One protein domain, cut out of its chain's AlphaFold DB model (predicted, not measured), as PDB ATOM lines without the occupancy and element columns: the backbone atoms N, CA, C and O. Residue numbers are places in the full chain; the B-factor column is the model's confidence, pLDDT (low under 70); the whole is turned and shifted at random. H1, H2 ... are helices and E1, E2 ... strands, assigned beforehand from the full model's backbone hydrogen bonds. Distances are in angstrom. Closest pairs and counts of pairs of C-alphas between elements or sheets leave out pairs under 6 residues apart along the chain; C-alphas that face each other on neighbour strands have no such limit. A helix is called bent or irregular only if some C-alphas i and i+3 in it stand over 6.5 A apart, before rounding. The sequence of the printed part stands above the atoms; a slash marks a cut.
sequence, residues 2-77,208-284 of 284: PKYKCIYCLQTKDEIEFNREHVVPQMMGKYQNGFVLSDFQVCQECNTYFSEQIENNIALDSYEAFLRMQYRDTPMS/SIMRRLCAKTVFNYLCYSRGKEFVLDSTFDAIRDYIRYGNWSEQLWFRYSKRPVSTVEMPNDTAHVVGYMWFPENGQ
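Overview. This is residues 2 to 77 and 208 to 284 of the 284 residues of the protein "HNH_5 domain-containing protein" of Firmicutes bacterium ADurb.Bin182 (UniProt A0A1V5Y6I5). You are looking at H3 in the middle of a core of crossed helices, with H1 and H4 packed on its first part; H2 makes a corner with the last end of H1, and a small antiparallel hairpin, E1 and E2, lies beyond the other end. Unnamed residues 246 to 284 swing out in a wide loop on the side of H3 away from H1. The printed part has 153 residues, with two named strands, then four named helices; it is mostly helix, with 63 residues, under half, in named elements. It is compact, with a radius of gyration of the C-alphas of 16.3 A, and spans 48 by 42 by 28 A.

Arrangement. Start at the hairpin of E1, residues 3 to 5, and E2, residues 12 to 14, where N 4 and O 13 are within hydrogen-bond range at 2.9 A. Next find H1, residues 44 to 60; it touches H2, residues 63 to 71, only at the corner, closest at the C-alphas of Ala 59 and Ala 65, 4.7 A. With residues 54 to 58 H1 touches H3, residues 208 to 226, at a steep tilt of 50 degrees, closest at the C-alphas of Ile 54 and Ile 209, 5.8 A. H3 forms a helical hairpin with H4, residues 234 to 245, closest at the C-alphas of Arg 212 and Ile 243, 5.0 A. H1 and H4 only just touch, with 3 pairs of C-alphas within 8 A, closest at Cys 46 and Arg 244, 7.2 A. Every O i to N i+4 pair is within hydrogen-bond range in H2 and H3, against 10 of 13 in H1 and 6 of 8 in H4.

Along the chain. Find C-alpha 3 at (220.297, 272.541, 268.933), where E1 begins; E1 is 7.0 A long and E2 7.2 A. H1 runs 22.3 A, H2 12.1 A, H3 26.1 A and H4 16.4 A, to C-alpha 245 at (233.360, 276.638, 249.928). H4 is irregular, C-alphas 235 and 238 being 7.3 A apart, and H1 only just, at 6.51 A from C-alpha 53 to 56.

Size, cuts and confidence. The C-alphas farthest apart, Pro 2 and Gln 284, are 51.4 A apart. Residues 78 to 207 are not printed, and C-alphas 77 and 208 are 28.0 A apart across this cut. The link from E2 to H1 is long, 29 residues. Look for pLDDT under 70 at residues 258 to 267 and 269 to 284.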
ATOM      1  N   PRO A   2     216.303 270.837 271.020       85.50
ATOM      2  CA  PRO A   2     217.752 270.697 271.114       85.50
ATOM      3  C   PRO A   2     218.410 271.273 269.860       85.50
ATOM      4  O   PRO A   2     217.887 271.106 268.755       85.50
ATOM      5  N   LYS A   3     219.535 271.966 270.038       93.69
ATOM      6  CA  LYS A   3     220.297 272.541 268.933       93.69
ATOM      7  C   LYS A   3     221.675 271.917 268.847       93.69
ATOM      8  O   LYS A   3     222.332 271.717 269.865       93.69
ATOM      9  N   TYR A   4     222.128 271.685 267.624       96.75
ATOM     10  CA  TYR A   4     223.383 271.008 267.337       96.75
ATOM     11  C   TYR A   4     224.225 271.837 266.373       96.75
ATOM     12  O   TYR A   4     223.704 272.486 265.470       96.75
ATOM     13  N   LYS A   5     225.546 271.817 266.557       97.75
ATOM     14  CA  LYS A   5     226.491 272.500 265.665       97.75
ATOM     15  C   LYS A   5     226.873 271.597 264.492       97.75
ATOM     16  O   LYS A   5     227.273 270.462 264.723       97.75
ATOM     17  N   CYS A   6     226.761 272.066 263.253       98.38
ATOM     18  CA  CYS A   6     227.236 271.320 262.082       98.38
ATOM     19  C   CYS A   6     228.771 271.348 262.001       98.38
ATOM     20  O   CYS A   6     229.369 272.413 262.155       98.38
ATOM     21  N   ILE A   7     229.411 270.211 261.697       98.25
ATOM     22  CA  ILE A   7     230.882 270.106 261.610       98.25
ATOM     23  C   ILE A   7     231.491 270.852 260.417       98.25
ATOM     24  O   ILE A   7     232.704 271.014 260.376       98.25
ATOM     25  N   TYR A   8     230.675 271.278 259.446       98.44
ATOM     26  CA  TYR A   8     231.134 271.952 258.229       98.44
ATOM     27  C   TYR A   8     230.882 273.456 258.260       98.44
ATOM     28  O   TYR A   8     231.828 274.231 258.225       98.44
ATOM     29  N   CYS A   9     229.619 273.884 258.342       97.94
ATOM     30  CA  CYS A   9     229.286 275.312 258.339       97.94
ATOM     31  C   CYS A   9     229.375 275.971 259.723       97.94
ATOM     32  O   CYS A   9     229.137 277.169 259.832       97.94
ATOM     33  N   LEU A  10     229.647 275.199 260.784       98.00
ATOM     34  CA  LEU A  10     229.740 275.655 262.178       98.00
ATOM     35  C   LEU A  10     228.477 276.339 262.731       98.00
ATOM     36  O   LEU A  10     228.488 276.820 263.864       98.00
ATOM     37  N   GLN A  11     227.378 276.343 261.977       97.94
ATOM     38  CA  GLN A  11     226.104 276.887 262.421       97.94
ATOM     39  C   GLN A  11     225.422 275.938 263.406       97.94
ATOM     40  O   GLN A  11     225.438 274.714 263.234       97.94
ATOM     41  N   THR A  12     224.789 276.529 264.416       97.81
ATOM     42  CA  THR A  12     223.929 275.837 265.374       97.81
ATOM     43  C   THR A  12     222.500 275.806 264.839       97.81
ATOM     44  O   THR A  12     221.888 276.857 264.654       97.81
ATOM     45  N   LYS A  13     221.983 274.603 264.599       97.62
ATOM     46  CA  LYS A  13     220.717 274.337 263.905       97.62
ATOM     47  C   LYS A  13     219.823 273.411 264.728       97.62
ATOM     48  O   LYS A  13     220.313 272.734 265.639       97.62
ATOM     49  N   ASP A  14     218.529 273.402 264.430       97.25
ATOM     50  CA  ASP A  14     217.584 272.488 265.078       97.25
ATOM     51  C   ASP A  14     217.778 271.053 264.564       97.25
ATOM     52  O   ASP A  14     218.246 270.832 263.450       97.25
ATOM     53  N   GLU A  15     217.399 270.063 265.374       95.88
ATOM     54  CA  GLU A  15     217.530 268.630 265.061       95.88
ATOM     55  C   GLU A  15     217.000 268.245 263.666       95.88
ATOM     56  O   GLU A  15     217.642 267.498 262.928       95.88
ATOM     57  N   ILE A  16     215.855 268.818 263.280       95.88
ATOM     58  CA  ILE A  16     215.175 268.562 262.004       95.88
ATOM     59  C   ILE A  16     215.983 269.001 260.776       95.88
ATOM     60  O   ILE A  16     215.705 268.548 259.670       95.88
ATOM     61  N   GLU A  17     216.988 269.861 260.947       97.31
ATOM     62  CA  GLU A  17     217.854 270.336 259.865       97.31
ATOM     63  C   GLU A  17     219.057 269.414 259.613       97.31
ATOM     64  O   GLU A  17     219.920 269.730 258.790       97.31
ATOM     65  N   PHE A  18     219.154 268.283 260.311       97.69
ATOM     66  CA  PHE A  18     220.212 267.293 260.132       97.69
ATOM     67  C   PHE A  18     219.682 266.046 259.434       97.69
ATOM     68  O   PHE A  18     218.489 265.747 259.446       97.69
ATOM     69  N   ASN A  19     220.579 265.326 258.771       95.56
ATOM     70  CA  ASN A  19     220.276 264.034 258.179       95.56
ATOM     71  C   ASN A  19     221.495 263.112 258.243       95.56
ATOM     72  O   ASN A  19     222.594 263.505 258.632       95.56
ATOM     73  N   ARG A  20     221.270 261.852 257.874       95.12
ATOM     74  CA  ARG A  20     222.326 260.852 257.761       95.12
ATOM     75  C   ARG A  20     223.236 261.200 256.591       95.12
ATOM     76  O   ARG A  20     222.764 261.314 255.462       95.12
ATOM     77  N   GLU A  21     224.530 261.280 256.865       95.81
ATOM     78  CA  GLU A  21     225.563 261.506 255.865       95.81
ATOM     79  C   GLU A  21     226.518 260.314 255.763       95.81
ATOM     80  O   GLU A  21     226.868 259.687 256.762       95.81
ATOM     81  N   HIS A  22     226.943 259.975 254.550       94.44
ATOM     82  CA  HIS A  22     227.878 258.876 254.328       94.44
ATOM     83  C   HIS A  22     229.333 259.333 254.444       94.44
ATOM     84  O   HIS A  22     229.736 260.353 253.884       94.44
ATOM     85  N   VAL A  23     230.161 258.547 255.141       94.19
ATOM     86  CA  VAL A  23     231.598 258.841 255.227       94.19
ATOM     87  C   VAL A  23     232.251 258.692 253.857       94.19
ATOM     88  O   VAL A  23     232.817 259.650 253.330       94.19
ATOM     89  N   VAL A  24     232.114 257.506 253.260       91.19
ATOM     90  CA  VAL A  24     232.465 257.264 251.860       91.19
ATOM     91  C   VAL A  24     231.215 257.521 251.016       91.19
ATOM     92  O   VAL A  24     230.202 256.857 251.247       91.19
ATOM     93  N   PRO A  25     231.260 258.467 250.064       90.56
ATOM     94  CA  PRO A  25     230.151 258.770 249.170       90.56
ATOM     95  C   PRO A  25     229.539 257.515 248.549       90.56
ATOM     96  O   PRO A  25     230.253 256.687 247.982       90.56
ATOM     97  N   GLN A  26     228.208 257.409 248.555       87.81
ATOM     98  CA  GLN A  26     227.525 256.288 247.891       87.81
ATOM     99  C   GLN A  26     227.789 256.250 246.385       87.81
ATOM    100  O   GLN A  26     227.586 255.229 245.726       87.81
ATOM    101  N   MET A  27     228.242 257.374 245.827       87.62
ATOM    102  CA  MET A  27     228.640 257.439 244.438       87.62
ATOM    103  C   MET A  27     229.815 256.493 244.115       87.62
ATOM    104  O   MET A  27     229.916 256.064 242.969       87.62
ATOM    105  N   MET A  28     230.621 256.109 245.112       85.62
ATOM    106  CA  MET A  28     231.713 255.137 244.986       85.62
ATOM    107  C   MET A  28     231.260 253.680 245.176       85.62
ATOM    108  O   MET A  28     232.029 252.762 244.915       85.62
ATOM    109  N   GLY A  29     230.022 253.451 245.618       82.69
ATOM    110  CA  GLY A  29     229.487 252.115 245.861       82.69
ATOM    111  C   GLY A  29     228.529 252.054 247.048       82.69
ATOM    112  O   GLY A  29     228.390 252.998 247.828       82.69
ATOM    113  N   LYS A  30     227.853 250.911 247.190       83.44
ATOM    114  CA  LYS A  30     227.049 250.587 248.373       83.44
ATOM    115  C   LYS A  30     227.802 249.561 249.210       83.44
ATOM    116  O   LYS A  30     228.076 248.464 248.743       83.44
ATOM    117  N   TYR A  31     228.101 249.920 250.453       82.69
ATOM    118  CA  TYR A  31     228.860 249.077 251.373       82.69
ATOM    119  C   TYR A  31     227.935 248.448 252.414       82.69
ATOM    120  O   TYR A  31     227.102 249.141 253.011       82.69
ATOM    121  N   GLN A  32     228.107 247.151 252.669       84.12
ATOM    122  CA  GLN A  32     227.525 246.517 253.850       84.12
ATOM    123  C   GLN A  32     228.165 247.143 255.093       84.12
ATOM    124  O   GLN A  32     229.385 247.264 255.164       84.12
ATOM    125  N   ASN A  33     227.345 247.590 256.048       85.38
ATOM    126  CA  ASN A  33     227.800 248.302 257.251       85.38
ATOM    127  C   ASN A  33     228.653 249.558 256.961       85.38
ATOM    128  O   ASN A  33     229.555 249.894 257.724       85.38
ATOM    129  N   GLY A  34     228.365 250.264 255.860       87.75
ATOM    130  CA  GLY A  34     229.081 251.489 255.497       87.75
ATOM    131  C   GLY A  34     229.026 252.555 256.596       87.75
ATOM    132  O   GLY A  34     227.961 252.827 257.155       87.75
ATOM    133  N   PHE A  35     230.173 253.182 256.869       93.81
ATOM    134  CA  PHE A  35     230.298 254.213 257.897       93.81
ATOM    135  C   PHE A  35     229.435 255.431 257.570       93.81
ATOM    136  O   PHE A  35     229.435 255.938 256.441       93.81
ATOM    137  N   VAL A  36     228.720 255.916 258.581       95.69
ATOM    138  CA  VAL A  36     227.819 257.059 258.465       95.69
ATOM    139  C   VAL A  36     227.944 257.995 259.650       95.69
ATOM    140  O   VAL A  36     228.278 257.584 260.757       95.69
ATOM    141  N   LEU A  37     227.641 259.256 259.382       96.31
ATOM    142  CA  LEU A  37     227.488 260.325 260.345       96.31
ATOM    143  C   LEU A  37     225.989 260.588 260.504       96.31
ATOM    144  O   LEU A  37     225.351 261.123 259.598       96.31
ATOM    145  N   SER A  38     225.401 260.153 261.615       91.75
ATOM    146  CA  SER A  38     223.957 260.278 261.873       91.75
ATOM    147  C   SER A  38     223.621 260.948 263.203       91.75
ATOM    148  O   SER A  38     222.446 261.093 263.514       91.75
ATOM    149  N   ASP A  39     224.624 261.377 263.969       92.00
ATOM    150  CA  ASP A  39     224.449 261.978 265.299       92.00
ATOM    151  C   ASP A  39     224.493 263.514 265.228       92.00
ATOM    152  O   ASP A  39     225.361 264.183 265.793       92.00
ATOM    153  N   PHE A  40     223.616 264.084 264.393       96.06
ATOM    154  CA  PHE A  40     223.501 265.537 264.181       96.06
ATOM    155  C   PHE A  40     224.845 266.215 263.844       96.06
ATOM    156  O   PHE A  40     225.156 267.320 264.296       96.06
ATOM    157  N   GLN A  41     225.690 265.518 263.081       97.69
ATOM    158  CA  GLN A  41     227.039 265.961 262.715       97.69
ATOM    159  C   GLN A  41     227.024 266.863 261.477       97.69
ATOM    160  O   GLN A  41     227.677 267.905 261.465       97.69
ATOM    161  N   VAL A  42     226.259 266.491 260.448       98.06
ATOM    162  CA  VAL A  42     226.202 267.199 259.160       98.06
ATOM    163  C   VAL A  42     224.774 267.668 258.903       98.06
ATOM    164  O   VAL A  42     223.842 266.866 258.910       98.06
ATOM    165  N   CYS A  43     224.589 268.974 258.708       98.19
ATOM    166  CA  CYS A  43     223.274 269.511 258.366       98.19
ATOM    167  C   CYS A  43     222.893 269.172 256.917       98.19
ATOM    168  O   CYS A  43     223.761 269.028 256.051       98.19
ATOM    169  N   GLN A  44     221.589 269.127 256.645       97.81
ATOM    170  CA  GLN A  44     221.017 268.843 255.328       97.81
ATOM    171  C   GLN A  44     221.568 269.778 254.253       97.81
ATOM    172  O   GLN A  44     221.933 269.327 253.180       97.81
ATOM    173  N   GLU A  45     221.713 271.068 254.558       98.12
ATOM    174  CA  GLU A  45     222.249 272.060 253.623       98.12
ATOM    175  C   GLU A  45     223.679 271.726 253.154       98.12
ATOM    176  O   GLU A  45     223.978 271.784 251.961       98.12
ATOM    177  N   CYS A  46     224.571 271.345 254.077       98.38
ATOM    178  CA  CYS A  46     225.935 270.947 253.721       98.38
ATOM    179  C   CYS A  46     225.945 269.610 252.977       98.38
ATOM    180  O   CYS A  46     226.667 269.473 251.996       98.38
ATOM    181  N   ASN A  47     225.128 268.650 253.419       97.56
ATOM    182  CA  ASN A  47     225.004 267.352 252.769       97.56
ATOM    183  C   ASN A  47     224.531 267.495 251.306       97.56
ATOM    184  O   ASN A  47     225.208 267.041 250.383       97.56
ATOM    185  N   THR A  48     223.442 268.234 251.073       97.44
ATOM    186  CA  THR A  48     222.931 268.545 249.729       97.44
ATOM    187  C   THR A  48     223.993 269.225 248.873       97.44
ATOM    188  O   THR A  48     224.219 268.811 247.738       97.44
ATOM    189  N   TYR A  49     224.714 270.205 249.428       97.94
ATOM    190  CA  TYR A  49     225.813 270.848 248.713       97.94
ATOM    191  C   TYR A  49     226.884 269.841 248.269       97.94
ATOM    192  O   TYR A  49     227.331 269.896 247.125       97.94
ATOM    193  N   PHE A  50     227.307 268.915 249.135       97.44
ATOM    194  CA  PHE A  50     228.315 267.921 248.761       97.44
ATOM    195  C   PHE A  50     227.825 266.997 247.656       97.44
ATOM    196  O   PHE A  50     228.563 266.771 246.696       97.44
ATOM    197  N   SER A  51     226.584 266.525 247.757       95.38
ATOM    198  CA  SER A  51     225.955 265.706 246.725       95.38
ATOM    199  C   SER A  51     225.957 266.420 245.367       95.38
ATOM    200  O   SER A  51     226.494 265.912 244.380       95.38
ATOM    201  N   GLU A  52     225.436 267.647 245.320       95.56
ATOM    202  CA  GLU A  52     225.218 268.370 244.067       95.56
ATOM    203  C   GLU A  52     226.497 268.953 243.467       95.56
ATOM    204  O   GLU A  52     226.700 268.887 242.256       95.56
ATOM    205  N   GLN A  53     227.363 269.523 244.305       95.75
ATOM    206  CA  GLN A  53     228.481 270.351 243.854       95.75
ATOM    207  C   GLN A  53     229.813 269.603 243.841       95.75
ATOM    208  O   GLN A  53     230.750 270.042 243.174       95.75
ATOM    209  N   ILE A  54     229.924 268.467 244.535       95.88
ATOM    210  CA  ILE A  54     231.167 267.689 244.593       95.88
ATOM    211  C   ILE A  54     230.947 266.288 244.030       95.88
ATOM    212  O   ILE A  54     231.550 265.925 243.022       95.88
ATOM    213  N   GLU A  55     230.068 265.507 244.652       95.31
ATOM    214  CA  GLU A  55     229.915 264.087 244.350       95.31
ATOM    215  C   GLU A  55     229.359 263.852 242.950       95.31
ATOM    216  O   GLU A  55     229.931 263.054 242.213       95.31
ATOM    217  N   ASN A  56     228.316 264.577 242.536       93.38
ATOM    218  CA  ASN A  56     227.757 264.460 241.187       93.38
ATOM    219  C   ASN A  56     228.771 264.833 240.099       93.38
ATOM    220  O   ASN A  56     228.841 264.166 239.068       93.38
ATOM    221  N   ASN A  57     229.600 265.853 240.335       93.31
ATOM    222  CA  ASN A  57     230.633 266.259 239.381       93.31
ATOM    223  C   ASN A  57     231.684 265.165 239.160       93.31
ATOM    224  O   ASN A  57     232.150 264.983 238.038       93.31
ATOM    225  N   ILE A  58     232.029 264.411 240.204       93.50
ATOM    226  CA  ILE A  58     232.921 263.258 240.069       93.50
ATOM    227  C   ILE A  58     232.165 262.060 239.495       93.50
ATOM    228  O   ILE A  58     232.628 261.458 238.537       93.50
ATOM    229  N   ALA A  59     230.965 261.751 239.980       90.69
ATOM    230  CA  ALA A  59     230.184 260.583 239.571       90.69
ATOM    231  C   ALA A  59     229.823 260.535 238.076       90.69
ATOM    232  O   ALA A  59     229.421 259.474 237.589       90.69
ATOM    233  N   LEU A  60     229.912 261.669 237.373       88.56
ATOM    234  CA  LEU A  60     229.517 261.815 235.972       88.56
ATOM    235  C   LEU A  60     230.667 262.165 235.014       88.56
ATOM    236  O   LEU A  60     230.473 262.080 233.804       88.56
ATOM    237  N   ASP A  61     231.830 262.576 235.522       89.75
ATOM    238  CA  ASP A  61     232.923 263.126 234.709       89.75
ATOM    239  C   ASP A  61     234.285 262.903 235.384       89.75
ATOM    240  O   ASP A  61     234.950 263.847 235.815       89.75
ATOM    241  N   SER A  62     234.659 261.633 235.556       92.12
ATOM    242  CA  SER A  62     235.907 261.188 236.193       92.12
ATOM    243  C   SER A  62     236.226 259.723 235.859       92.12
ATOM    244  O   SER A  62     235.476 259.060 235.136       92.12
ATOM    245  N   TYR A  63     237.315 259.199 236.424       90.31
ATOM    246  CA  TYR A  63     237.609 257.767 236.379       90.31
ATOM    247  C   TYR A  63     236.583 256.941 237.156       90.31
ATOM    248  O   TYR A  63     236.144 255.896 236.693       90.31
ATOM    249  N   GLU A  64     236.114 257.444 238.293       90.12
ATOM    250  CA  GLU A  64     235.058 256.823 239.082       90.12
ATOM    251  C   GLU A  64     233.749 256.752 238.286       90.12
ATOM    252  O   GLU A  64     233.032 255.756 238.361       90.12
ATOM    253  N   ALA A  65     233.447 257.768 237.472       91.75
ATOM    254  CA  ALA A  65     232.312 257.730 236.550       91.75
ATOM    255  C   ALA A  65     232.468 256.622 235.499       91.75
ATOM    256  O   ALA A  65     231.517 255.879 235.257       91.75
ATOM    257  N   PHE A  66     233.665 256.475 234.925       91.94
ATOM    258  CA  PHE A  66     233.977 255.399 233.983       91.94
ATOM    259  C   PHE A  66     233.795 254.011 234.622       91.94
ATOM    260  O   PHE A  66     233.043 253.190 234.099       91.94
ATOM    261  N   LEU A  67     234.356 253.788 235.814       89.94
ATOM    262  CA  LEU A  67     234.175 252.538 236.562       89.94
ATOM    263  C   LEU A  67     232.699 252.262 236.879       89.94
ATOM    264  O   LEU A  67     232.236 251.128 236.788       89.94
ATOM    265  N   ARG A  68     231.914 253.293 237.211       90.12
ATOM    266  CA  ARG A  68     230.468 253.141 237.433       90.12
ATOM    267  C   ARG A  68     229.712 252.737 236.172       90.12
ATOM    268  O   ARG A  68     228.716 252.028 236.293       90.12
ATOM    269  N   MET A  69     230.132 253.190 234.990       91.88
ATOM    270  CA  MET A  69     229.509 252.765 233.731       91.88
ATOM    271  C   MET A  69     229.694 251.256 233.516       91.88
ATOM    272  O   MET A  69     228.751 250.590 233.094       91.88
ATOM    273  N   GLN A  70     230.858 250.717 233.886       88.94
ATOM    274  CA  GLN A  70     231.202 249.303 233.711       88.94
ATOM    275  C   GLN A  70     230.627 248.398 234.815       88.94
ATOM    276  O   GLN A  70     229.995 247.381 234.533       88.94
ATOM    277  N   TYR A  71     230.809 248.771 236.084       86.69
ATOM    278  CA  TYR A  71     230.693 247.826 237.204       86.69
ATOM    279  C   TYR A  71     229.504 248.060 238.133       86.69
ATOM    280  O   TYR A  71     229.250 247.252 239.021       86.69
ATOM    281  N   ARG A  72     228.745 249.149 237.971       84.81
ATOM    282  CA  ARG A  72     227.620 249.436 238.873       84.81
ATOM    283  C   ARG A  72     226.532 248.359 238.776       84.81
ATOM    284  O   ARG A  72     226.064 248.060 237.680       84.81
ATOM    285  N   ASP A  73     226.041 247.866 239.916       82.62
ATOM    286  CA  ASP A  73     224.972 246.848 239.973       82.62
ATOM    287  C   ASP A  73     223.706 247.252 239.217       82.62
ATOM    288  O   ASP A  73     223.102 246.448 238.516       82.62
ATOM    289  N   THR A  74     223.295 248.515 239.367       84.81
ATOM    290  CA  THR A  74     222.198 249.106 238.598       84.81
ATOM    291  C   THR A  74     222.779 249.772 237.352       84.81
ATOM    292  O   THR A  74     223.407 250.832 237.494       84.81
ATOM    293  N   PRO A  75     222.569 249.207 236.149       84.88
ATOM    294  CA  PRO A  75     223.132 249.761 234.930       84.88
ATOM    295  C   PRO A  75     222.691 251.206 234.716       84.88
ATOM    296  O   PRO A  75     221.570 251.602 235.052       84.88
ATOM    297  N   MET A  76     223.589 252.008 234.157       88.19
ATOM    298  CA  MET A  76     223.250 253.359 233.727       88.19
ATOM    299  C   MET A  76     222.338 253.315 232.488       88.19
ATOM    300  O   MET A  76     222.167 252.273 231.850       88.19
ATOM    301  N   SER A  77     221.708 254.448 232.167       91.69
ATOM    302  CA  SER A  77     220.945 254.597 230.923       91.69
ATOM    303  C   SER A  77     221.843 254.289 229.726       91.69
ATOM    304  O   SER A  77     222.998 254.709 229.723       91.69
ATOM    305  N   SER A 208     240.348 270.797 241.859       94.56
ATOM    306  CA  SER A 208     239.857 271.171 243.189       94.56
ATOM    307  C   SER A 208     238.670 270.310 243.638       94.56
ATOM    308  O   SER A 208     238.579 269.980 244.812       94.56
ATOM    309  N   ILE A 209     237.788 269.886 242.729       95.06
ATOM    310  CA  ILE A 209     236.620 269.074 243.094       95.06
ATOM    311  C   ILE A 209     237.057 267.688 243.569       95.06
ATOM    312  O   ILE A 209     236.607 267.244 244.624       95.06
ATOM    313  N   MET A 210     237.993 267.049 242.857       92.25
ATOM    314  CA  MET A 210     238.541 265.755 243.271       92.25
ATOM    315  C   MET A 210     239.227 265.844 244.642       92.25
ATOM    316  O   MET A 210     238.956 265.046 245.536       92.25
ATOM    317  N   ARG A 211     240.055 266.872 244.864       93.44
ATOM    318  CA  ARG A 211     240.684 267.107 246.175       93.44
ATOM    319  C   ARG A 211     239.666 267.300 247.294       93.44
ATOM    320  O   ARG A 211     239.835 266.734 248.372       93.44
ATOM    321  N   ARG A 212     238.614 268.086 247.054       96.50
ATOM    322  CA  ARG A 212     237.555 268.338 248.043       96.50
ATOM    323  C   ARG A 212     236.766 267.075 248.359       96.50
ATOM    324  O   ARG A 212     236.429 266.872 249.520       96.50
ATOM    325  N   LEU A 213     236.528 266.209 247.374       95.00
ATOM    326  CA  LEU A 213     235.932 264.892 247.593       95.00
ATOM    327  C   LEU A 213     236.803 264.038 248.523       95.00
ATOM    328  O   LEU A 213     236.307 263.541 249.531       95.00
ATOM    329  N   CYS A 214     238.105 263.923 248.236       92.31
ATOM    330  CA  CYS A 214     239.035 263.192 249.098       92.31
ATOM    331  C   CYS A 214     239.063 263.773 250.518       92.31
ATOM    332  O   CYS A 214     238.951 263.031 251.492       92.31
ATOM    333  N   ALA A 215     239.165 265.099 250.638       94.75
ATOM    334  CA  ALA A 215     239.184 265.791 251.921       94.75
ATOM    335  C   ALA A 215     237.885 265.591 252.706       94.75
ATOM    336  O   ALA A 215     237.948 265.306 253.896       94.75
ATOM    337  N   LYS A 216     236.721 265.663 252.047       96.88
ATOM    338  CA  LYS A 216     235.417 265.345 252.643       96.88
ATOM    339  C   LYS A 216     235.408 263.929 253.203       96.88
ATOM    340  O   LYS A 216     235.040 263.739 254.356       96.88
ATOM    341  N   THR A 217     235.800 262.934 252.407       94.81
ATOM    342  CA  THR A 217     235.803 261.529 252.838       94.81
ATOM    343  C   THR A 217     236.704 261.325 254.054       94.81
ATOM    344  O   THR A 217     236.299 260.709 255.038       94.81
ATOM    345  N   VAL A 218     237.901 261.907 254.013       93.50
ATOM    346  CA  VAL A 218     238.878 261.887 255.102       93.50
ATOM    347  C   VAL A 218     238.347 262.581 256.363       93.50
ATOM    348  O   VAL A 218     238.411 262.013 257.452       93.50
ATOM    349  N   PHE A 219     237.780 263.779 256.228       96.25
ATOM    350  CA  PHE A 219     237.242 264.557 257.343       96.25
ATOM    351  C   PHE A 219     236.009 263.887 257.963       96.25
ATOM    352  O   PHE A 219     235.894 263.798 259.187       96.25
ATOM    353  N   ASN A 220     235.129 263.315 257.136       96.88
ATOM    354  CA  ASN A 220     234.010 262.508 257.609       96.88
ATOM    355  C   ASN A 220     234.498 261.273 258.381       96.88
ATOM    356  O   ASN A 220     233.932 260.941 259.420       96.88
ATOM    357  N   TYR A 221     235.546 260.594 257.906       95.50
ATOM    358  CA  TYR A 221     236.098 259.428 258.597       95.50
ATOM    359  C   TYR A 221     236.746 259.808 259.934       95.50
ATOM    360  O   TYR A 221     236.588 259.106 260.936       95.50
ATOM    361  N   LEU A 222     237.421 260.957 259.987       95.06
ATOM    362  CA  LEU A 222     237.953 261.504 261.230       95.06
ATOM    363  C   LEU A 222     236.830 261.786 262.240       95.06
ATOM    364  O   LEU A 222     236.939 261.396 263.398       95.06
ATOM    365  N   CYS A 223     235.718 262.370 261.787       96.81
ATOM    366  CA  CYS A 223     234.528 262.585 262.612       96.81
ATOM    367  C   CYS A 223     233.926 261.264 263.114       96.81
ATOM    368  O   CYS A 223     233.612 261.135 264.293       96.81
ATOM    369  N   TYR A 224     233.804 260.264 262.236       96.44
ATOM    370  CA  TYR A 224     233.300 258.937 262.595       96.44
ATOM    371  C   TYR A 224     234.176 258.254 263.658       96.44
ATOM    372  O   TYR A 224     233.656 257.648 264.590       96.44
ATOM    373  N   SER A 225     235.501 258.371 263.540       95.50
ATOM    374  CA  SER A 225     236.462 257.679 264.414       95.50
ATOM    375  C   SER A 225     236.764 258.398 265.733       95.50
ATOM    376  O   SER A 225     237.029 257.737 266.736       95.50
ATOM    377  N   ARG A 226     236.765 259.737 265.750       95.88
ATOM    378  CA  ARG A 226     237.120 260.556 266.928       95.88
ATOM    379  C   ARG A 226     235.938 261.280 267.561       95.88
ATOM    380  O   ARG A 226     236.073 261.814 268.658       95.88
ATOM    381  N   GLY A 227     234.789 261.273 266.897       95.38
ATOM    382  CA  GLY A 227     233.596 261.966 267.343       95.38
ATOM    383  C   GLY A 227     233.544 263.424 266.897       95.38
ATOM    384  O   GLY A 227     234.517 264.030 266.444       95.38
ATOM    385  N   LYS A 228     232.344 263.982 267.044       95.75
ATOM    386  CA  LYS A 228     231.983 265.328 266.605       95.75
ATOM    387  C   LYS A 228     232.793 266.425 267.293       95.75
ATOM    388  O   LYS A 228     233.278 267.321 266.614       95.75
ATOM    389  N   GLU A 229     232.948 266.345 268.613       95.88
ATOM    390  CA  GLU A 229     233.624 267.387 269.402       95.88
ATOM    391  C   GLU A 229     235.085 267.568 268.982       95.88
ATOM    392  O   GLU A 229     235.564 268.693 268.869       95.88
ATOM    393  N   PHE A 230     235.771 266.471 268.647       96.25
ATOM    394  CA  PHE A 230     237.145 266.515 268.151       96.25
ATOM    395  C   PHE A 230     237.248 267.306 266.842       96.25
ATOM    396  O   PHE A 230     238.059 268.219 266.712       96.25
ATOM    397  N   VAL A 231     236.378 267.001 265.876       96.25
ATOM    398  CA  VAL A 231     236.357 267.681 264.574       96.25
ATOM    399  C   VAL A 231     235.581 268.996 264.595       96.25
ATOM    400  O   VAL A 231     235.215 269.474 263.523       96.25
ATOM    401  N   LEU A 232     235.296 269.586 265.758       97.25
ATOM    402  CA  LEU A 232     234.769 270.952 265.896       97.25
ATOM    403  C   LEU A 232     235.844 271.966 266.311       97.25
ATOM    404  O   LEU A 232     235.578 273.167 266.280       97.25
ATOM    405  N   ASP A 233     237.054 271.501 266.621       97.06
ATOM    406  CA  ASP A 233     238.194 272.350 266.963       97.06
ATOM    407  C   ASP A 233     238.603 273.281 265.801       97.06
ATOM    408  O   ASP A 233     238.553 272.896 264.627       97.06
ATOM    409  N   SER A 234     239.011 274.515 266.101       96.31
ATOM    410  CA  SER A 234     239.375 275.524 265.091       96.31
ATOM    411  C   SER A 234     240.571 275.131 264.217       96.31
ATOM    412  O   SER A 234     240.704 275.624 263.102       96.31
ATOM    413  N   THR A 235     241.419 274.197 264.657       95.06
ATOM    414  CA  THR A 235     242.530 273.667 263.842       95.06
ATOM    415  C   THR A 235     242.069 273.044 262.520       95.06
ATOM    416  O   THR A 235     242.832 273.023 261.557       95.06
ATOM    417  N   PHE A 236     240.810 272.602 262.423       96.19
ATOM    418  CA  PHE A 236     240.232 272.089 261.178       96.19
ATOM    419  C   PHE A 236     239.448 273.137 260.363       96.19
ATOM    420  O   PHE A 236     238.825 272.779 259.364       96.19
ATOM    421  N   ASP A 237     239.452 274.424 260.735       96.62
ATOM    422  CA  ASP A 237     238.669 275.447 260.021       96.62
ATOM    423  C   ASP A 237     239.099 275.570 258.557       96.62
ATOM    424  O   ASP A 237     238.250 275.587 257.666       96.62
ATOM    425  N   ALA A 238     240.409 275.535 258.293       97.06
ATOM    426  CA  ALA A 238     240.947 275.605 256.938       97.06
ATOM    427  C   ALA A 238     240.426 274.466 256.041       97.06
ATOM    428  O   ALA A 238     240.023 274.703 254.901       97.06
ATOM    429  N   ILE A 239     240.393 273.224 256.544       96.69
ATOM    430  CA  ILE A 239     239.926 272.083 255.745       96.69
ATOM    431  C   ILE A 239     238.402 272.102 255.571       96.69
ATOM    432  O   ILE A 239     237.922 271.779 254.485       96.69
ATOM    433  N   ARG A 240     237.631 272.540 256.580       97.69
ATOM    434  CA  ARG A 240     236.172 272.732 256.454       97.69
ATOM    435  C   ARG A 240     235.843 273.769 255.388       97.69
ATOM    436  O   ARG A 240     234.989 273.505 254.542       97.69
ATOM    437  N   ASP A 241     236.528 274.913 255.424       98.06
ATOM    438  CA  ASP A 241     236.332 276.015 254.483       98.06
ATOM    439  C   ASP A 241     236.651 275.568 253.049       98.06
ATOM    440  O   ASP A 241     235.841 275.729 252.129       98.06
ATOM    441  N   TYR A 242     237.759 274.844 252.873       98.19
ATOM    442  CA  TYR A 242     238.106 274.244 251.590       98.19
ATOM    443  C   TYR A 242     237.065 273.226 251.106       98.19
ATOM    444  O   TYR A 242     236.599 273.294 249.965       98.19
ATOM    445  N   ILE A 243     236.643 272.289 251.961       98.06
ATOM    446  CA  ILE A 243     235.654 271.273 251.585       98.06
ATOM    447  C   ILE A 243     234.318 271.929 251.228       98.06
ATOM    448  O   ILE A 243     233.740 271.586 250.197       98.06
ATOM    449  N   ARG A 244     233.818 272.884 252.020       97.88
ATOM    450  CA  ARG A 244     232.468 273.448 251.859       97.88
ATOM    451  C   ARG A 244     232.381 274.577 250.839       97.88
ATOM    452  O   ARG A 244     231.374 274.649 250.134       97.88
ATOM    453  N   TYR A 245     233.401 275.418 250.739       97.25
ATOM    454  CA  TYR A 245     233.360 276.638 249.928       97.25
ATOM    455  C   TYR A 245     234.414 276.654 248.818       97.25
ATOM    456  O   TYR A 245     234.271 277.398 247.854       97.25
ATOM    457  N   GLY A 246     235.417 275.773 248.879       96.88
ATOM    458  CA  GLY A 246     236.473 275.682 247.866       96.88
ATOM    459  C   GLY A 246     237.611 276.680 248.069       96.88
ATOM    460  O   GLY A 246     238.486 276.772 247.209       96.88
ATOM    461  N   ASN A 247     237.618 277.386 249.198       97.25
ATOM    462  CA  ASN A 247     238.644 278.352 249.563       97.25
ATOM    463  C   ASN A 247     239.926 277.618 249.961       97.25
ATOM    464  O   ASN A 247     239.945 276.843 250.917       97.25
ATOM    465  N   TRP A 248     240.993 277.810 249.190       94.69
ATOM    466  CA  TRP A 248     242.285 277.208 249.497       94.69
ATOM    467  C   TRP A 248     242.995 277.976 250.616       94.69
ATOM    468  O   TRP A 248     242.930 279.201 250.674       94.69
ATOM    469  N   SER A 249     243.718 277.244 251.462       94.25
ATOM    470  CA  SER A 249     244.604 277.794 252.485       94.25
ATOM    471  C   SER A 249     245.987 277.177 252.331       94.25
ATOM    472  O   SER A 249     246.105 275.967 252.146       94.25
ATOM    473  N   GLU A 250     247.032 277.989 252.484       91.00
ATOM    474  CA  GLU A 250     248.433 277.538 252.489       91.00
ATOM    475  C   GLU A 250     248.760 276.596 253.662       91.00
ATOM    476  O   GLU A 250     249.810 275.963 253.690       91.00
ATOM    477  N   GLN A 251     247.853 276.470 254.636       87.19
ATOM    478  CA  GLN A 251     247.952 275.489 255.721       87.19
ATOM    479  C   GLN A 251     247.560 274.072 255.279       87.19
ATOM    480  O   GLN A 251     247.792 273.110 256.011       87.19
ATOM    481  N   LEU A 252     246.929 273.925 254.109       89.56
ATOM    482  CA  LEU A 252     246.509 272.637 253.574       89.56
ATOM    483  C   LEU A 252     247.567 272.076 252.633       89.56
ATOM    484  O   LEU A 252     248.097 272.769 251.768       89.56
ATOM    485  N   TRP A 253     247.809 270.772 252.745       85.31
ATOM    486  CA  TRP A 253     248.736 270.073 251.870       85.31
ATOM    487  C   TRP A 253     248.133 268.774 251.343       85.31
ATOM    488  O   TRP A 253     247.560 267.985 252.092       85.31
ATOM    489  N   PHE A 254     248.269 268.550 250.035       83.31
ATOM    490  CA  PHE A 254     247.833 267.331 249.361       83.31
ATOM    491  C   PHE A 254     249.028 266.696 248.671       83.31
ATOM    492  O   PHE A 254     249.672 267.315 247.821       83.31
ATOM    493  N   ARG A 255     249.285 265.433 249.003       78.69
ATOM    494  CA  ARG A 255     250.304 264.621 248.347       78.69
ATOM    495  C   ARG A 255     249.636 263.585 247.458       78.69
ATOM    496  O   ARG A 255     248.789 262.823 247.913       78.69
ATOM    497  N   TYR A 256     250.079 263.521 246.209       76.31
ATOM    498  CA  TYR A 256     249.692 262.468 245.277       76.31
ATOM    499  C   TYR A 256     250.832 261.468 245.143       76.31
ATOM    500  O   TYR A 256     251.992 261.854 244.998       76.31
ATOM    501  N   SER A 257     250.504 260.181 245.179       72.56
ATOM    502  CA  SER A 257     251.459 259.103 244.946       72.56
ATOM    503  C   SER A 257     250.892 258.143 243.915       72.56
ATOM    504  O   SER A 257     249.737 257.745 244.008       72.56
ATOM    505  N   LYS A 258     251.727 257.759 242.946       66.38
ATOM    506  CA  LYS A 258     251.459 256.638 242.028       66.38
ATOM    507  C   LYS A 258     252.016 255.307 242.555       66.38
ATOM    508  O   LYS A 258     251.878 254.281 241.908       66.38
ATOM    509  N   ARG A 259     252.711 255.343 243.695       64.38
ATOM    510  CA  ARG A 259     253.291 254.186 244.390       64.38
ATOM    511  C   ARG A 259     252.435 253.840 245.612       64.38
ATOM    512  O   ARG A 259     251.728 254.739 246.084       64.38
ATOM    513  N   PRO A 260     252.539 252.611 246.158       58.75
ATOM    514  CA  PRO A 260     251.936 252.268 247.443       58.75
ATOM    515  C   PRO A 260     252.195 253.367 248.474       58.75
ATOM    516  O   PRO A 260     253.279 253.960 248.487       58.75
ATOM    517  N   VAL A 261     251.189 253.680 249.292       58.59
ATOM    518  CA  VAL A 261     251.283 254.760 250.280       58.59
ATOM    519  C   VAL A 261     252.421 254.437 251.249       58.59
ATOM    520  O   VAL A 261     252.313 253.528 252.066       58.59
ATOM    521  N   SER A 262     253.532 255.168 251.138       57.12
ATOM    522  CA  SER A 262     254.601 255.157 252.133       57.12
ATOM    523  C   SER A 262     254.262 256.138 253.254       57.12
ATOM    524  O   SER A 262     253.455 257.053 253.066       57.12
ATOM    525  N   THR A 263     254.928 256.011 254.401       56.84
ATOM    526  CA  THR A 263     254.916 257.062 255.426       56.84
ATOM    527  C   THR A 263     255.254 258.414 254.785       56.84
ATOM    528  O   THR A 263     256.120 258.512 253.906       56.84
ATOM    529  N   VAL A 264     254.500 259.449 255.152       61.59
ATOM    530  CA  VAL A 264     254.710 260.818 254.670       61.59
ATOM    531  C   VAL A 264     255.583 261.536 255.690       61.59
ATOM    532  O   VAL A 264     255.263 261.505 256.876       61.59
ATOM    533  N   GLU A 265     256.669 262.169 255.243       64.25
ATOM    534  CA  GLU A 265     257.403 263.110 256.092       64.25
ATOM    535  C   GLU A 265     256.497 264.295 256.403       64.25
ATOM    536  O   GLU A 265     255.937 264.927 255.501       64.25
ATOM    537  N   MET A 266     256.298 264.542 257.693       63.69
ATOM    538  CA  MET A 266     255.441 265.622 258.140       63.69
ATOM    539  C   MET A 266     256.127 266.969 257.991       63.69
ATOM    540  O   MET A 266     257.302 267.085 258.332       63.69
ATOM    541  N   PRO A 267     255.406 267.999 257.511       67.62
ATOM    542  CA  PRO A 267     255.982 269.332 257.399       67.62
ATOM    543  C   PRO A 267     256.304 269.933 258.776       67.62
ATOM    544  O   PRO A 267     257.100 270.862 258.857       67.62
ATOM    545  N   ASN A 268     255.668 269.438 259.846       71.25
ATOM    546  CA  ASN A 268     255.921 269.810 261.236       71.25
ATOM    547  C   ASN A 268     255.292 268.796 262.214       71.25
ATOM    548  O   ASN A 268     254.458 267.977 261.826       71.25
ATOM    549  N   ASP A 269     255.639 268.915 263.496       69.81
ATOM    550  CA  ASP A 269     255.199 268.015 264.579       69.81
ATOM    551  C   ASP A 269     253.710 268.151 264.946       69.81
ATOM    552  O   ASP A 269     253.168 267.334 265.687       69.81
ATOM    553  N   THR A 270     253.033 269.180 264.431       67.56
ATOM    554  CA  THR A 270     251.598 269.429 264.653       67.56
ATOM    555  C   THR A 270     250.722 268.961 263.492       67.56
ATOM    556  O   THR A 270     249.506 269.136 263.518       67.56
ATOM    557  N   ALA A 271     251.321 268.381 262.450       65.81
ATOM    558  CA  ALA A 271     250.597 267.954 261.268       65.81
ATOM    559  C   ALA A 271     249.801 266.663 261.527       65.81
ATOM    560  O   ALA A 271     250.296 265.697 262.111       65.81
ATOM    561  N   HIS A 272     248.567 266.620 261.024       57.41
ATOM    562  CA  HIS A 272     247.735 265.419 261.019       57.41
ATOM    563  C   HIS A 272     247.703 264.802 259.617       57.41
ATOM    564  O   HIS A 272     247.351 265.474 258.647       57.41
ATOM    565  N   VAL A 273     248.017 263.504 259.510       57.59
ATOM    566  CA  VAL A 273     247.859 262.736 258.263       57.59
ATOM    567  C   VAL A 273     246.623 261.879 258.346       57.59
ATOM    568  O   VAL A 273     246.512 261.018 259.215       57.59
ATOM    569  N   VAL A 274     245.737 262.053 257.379       56.47
ATOM    570  CA  VAL A 274     244.691 261.082 257.103       56.47
ATOM    571  C   VAL A 274     244.675 260.868 255.595       56.47
ATOM    572  O   VAL A 274     244.607 261.820 254.821       56.47
ATOM    573  N   GLY A 275     244.826 259.614 255.182       54.41
ATOM    574  CA  GLY A 275     244.926 259.222 253.783       54.41
ATOM    575  C   GLY A 275     243.873 258.184 253.435       54.41
ATOM    576  O   GLY A 275     243.421 257.427 254.292       54.41
ATOM    577  N   TYR A 276     243.499 258.150 252.164       48.97
ATOM    578  CA  TYR A 276     242.631 257.132 251.600       48.97
ATOM    579  C   TYR A 276     243.411 256.366 250.535       48.97
ATOM    580  O   TYR A 276     244.102 256.977 249.719       48.97
ATOM    581  N   MET A 277     243.338 255.039 250.572       53.00
ATOM    582  CA  MET A 277     244.043 254.162 249.643       53.00
ATOM    583  C   MET A 277     243.046 253.207 249.004       53.00
ATOM    584  O   MET A 277     242.248 252.577 249.696       53.00
ATOM    585  N   TRP A 278     243.117 253.103 247.680       50.50
ATOM    586  CA  TRP A 278     242.473 252.043 246.916       50.50
ATOM    587  C   TRP A 278     243.515 250.984 246.613       50.50
ATOM    588  O   TRP A 278     244.550 251.284 246.021       50.50
ATOM    589  N   PHE A 279     243.246 249.761 247.050       44.34
ATOM    590  CA  PHE A 279     244.031 248.596 246.687       44.34
ATOM    591  C   PHE A 279     243.066 247.591 246.053       44.34
ATOM    592  O   PHE A 279     242.116 247.188 246.728       44.34
ATOM    593  N   PRO A 280     243.225 247.225 244.769       44.91
ATOM    594  CA  PRO A 280     242.450 246.133 244.207       44.91
ATOM    595  C   PRO A 280     242.873 244.839 244.903       44.91
ATOM    596  O   PRO A 280     244.064 244.542 244.999       44.91
ATOM    597  N   GLU A 281     241.899 244.066 245.384       47.66
ATOM    598  CA  GLU A 281     242.125 242.815 246.127       47.66
ATOM    599  C   GLU A 281     242.956 241.784 245.340       47.66
ATOM    600  O   GLU A 281     243.557 240.900 245.942       47.66
ATOM    601  N   ASN A 282     243.066 241.941 244.015       40.78
ATOM    602  CA  ASN A 282     243.721 240.973 243.137       40.78
ATOM    603  C   ASN A 282     245.018 241.438 242.466       40.78
ATOM    604  O   ASN A 282     245.568 240.662 241.693       40.78
ATOM    605  N   GLY A 283     245.539 242.640 242.752       39.41
ATOM    606  CA  GLY A 283     246.879 243.040 242.283       39.41
ATOM    607  C   GLY A 283     247.157 242.828 240.783       39.41
ATOM    608  O   GLY A 283     248.309 242.589 240.416       39.41
ATOM    609  N   GLN A 284     246.118 242.890 239.946       36.78
ATOM    610  CA  GLN A 284     246.189 242.969 238.489       36.78
ATOM    611  C   GLN A 284     245.666 244.334 238.061       36.78
ATOM    612  O   GLN A 284     244.626 244.756 238.622       36.78
TER     613      GLN A 284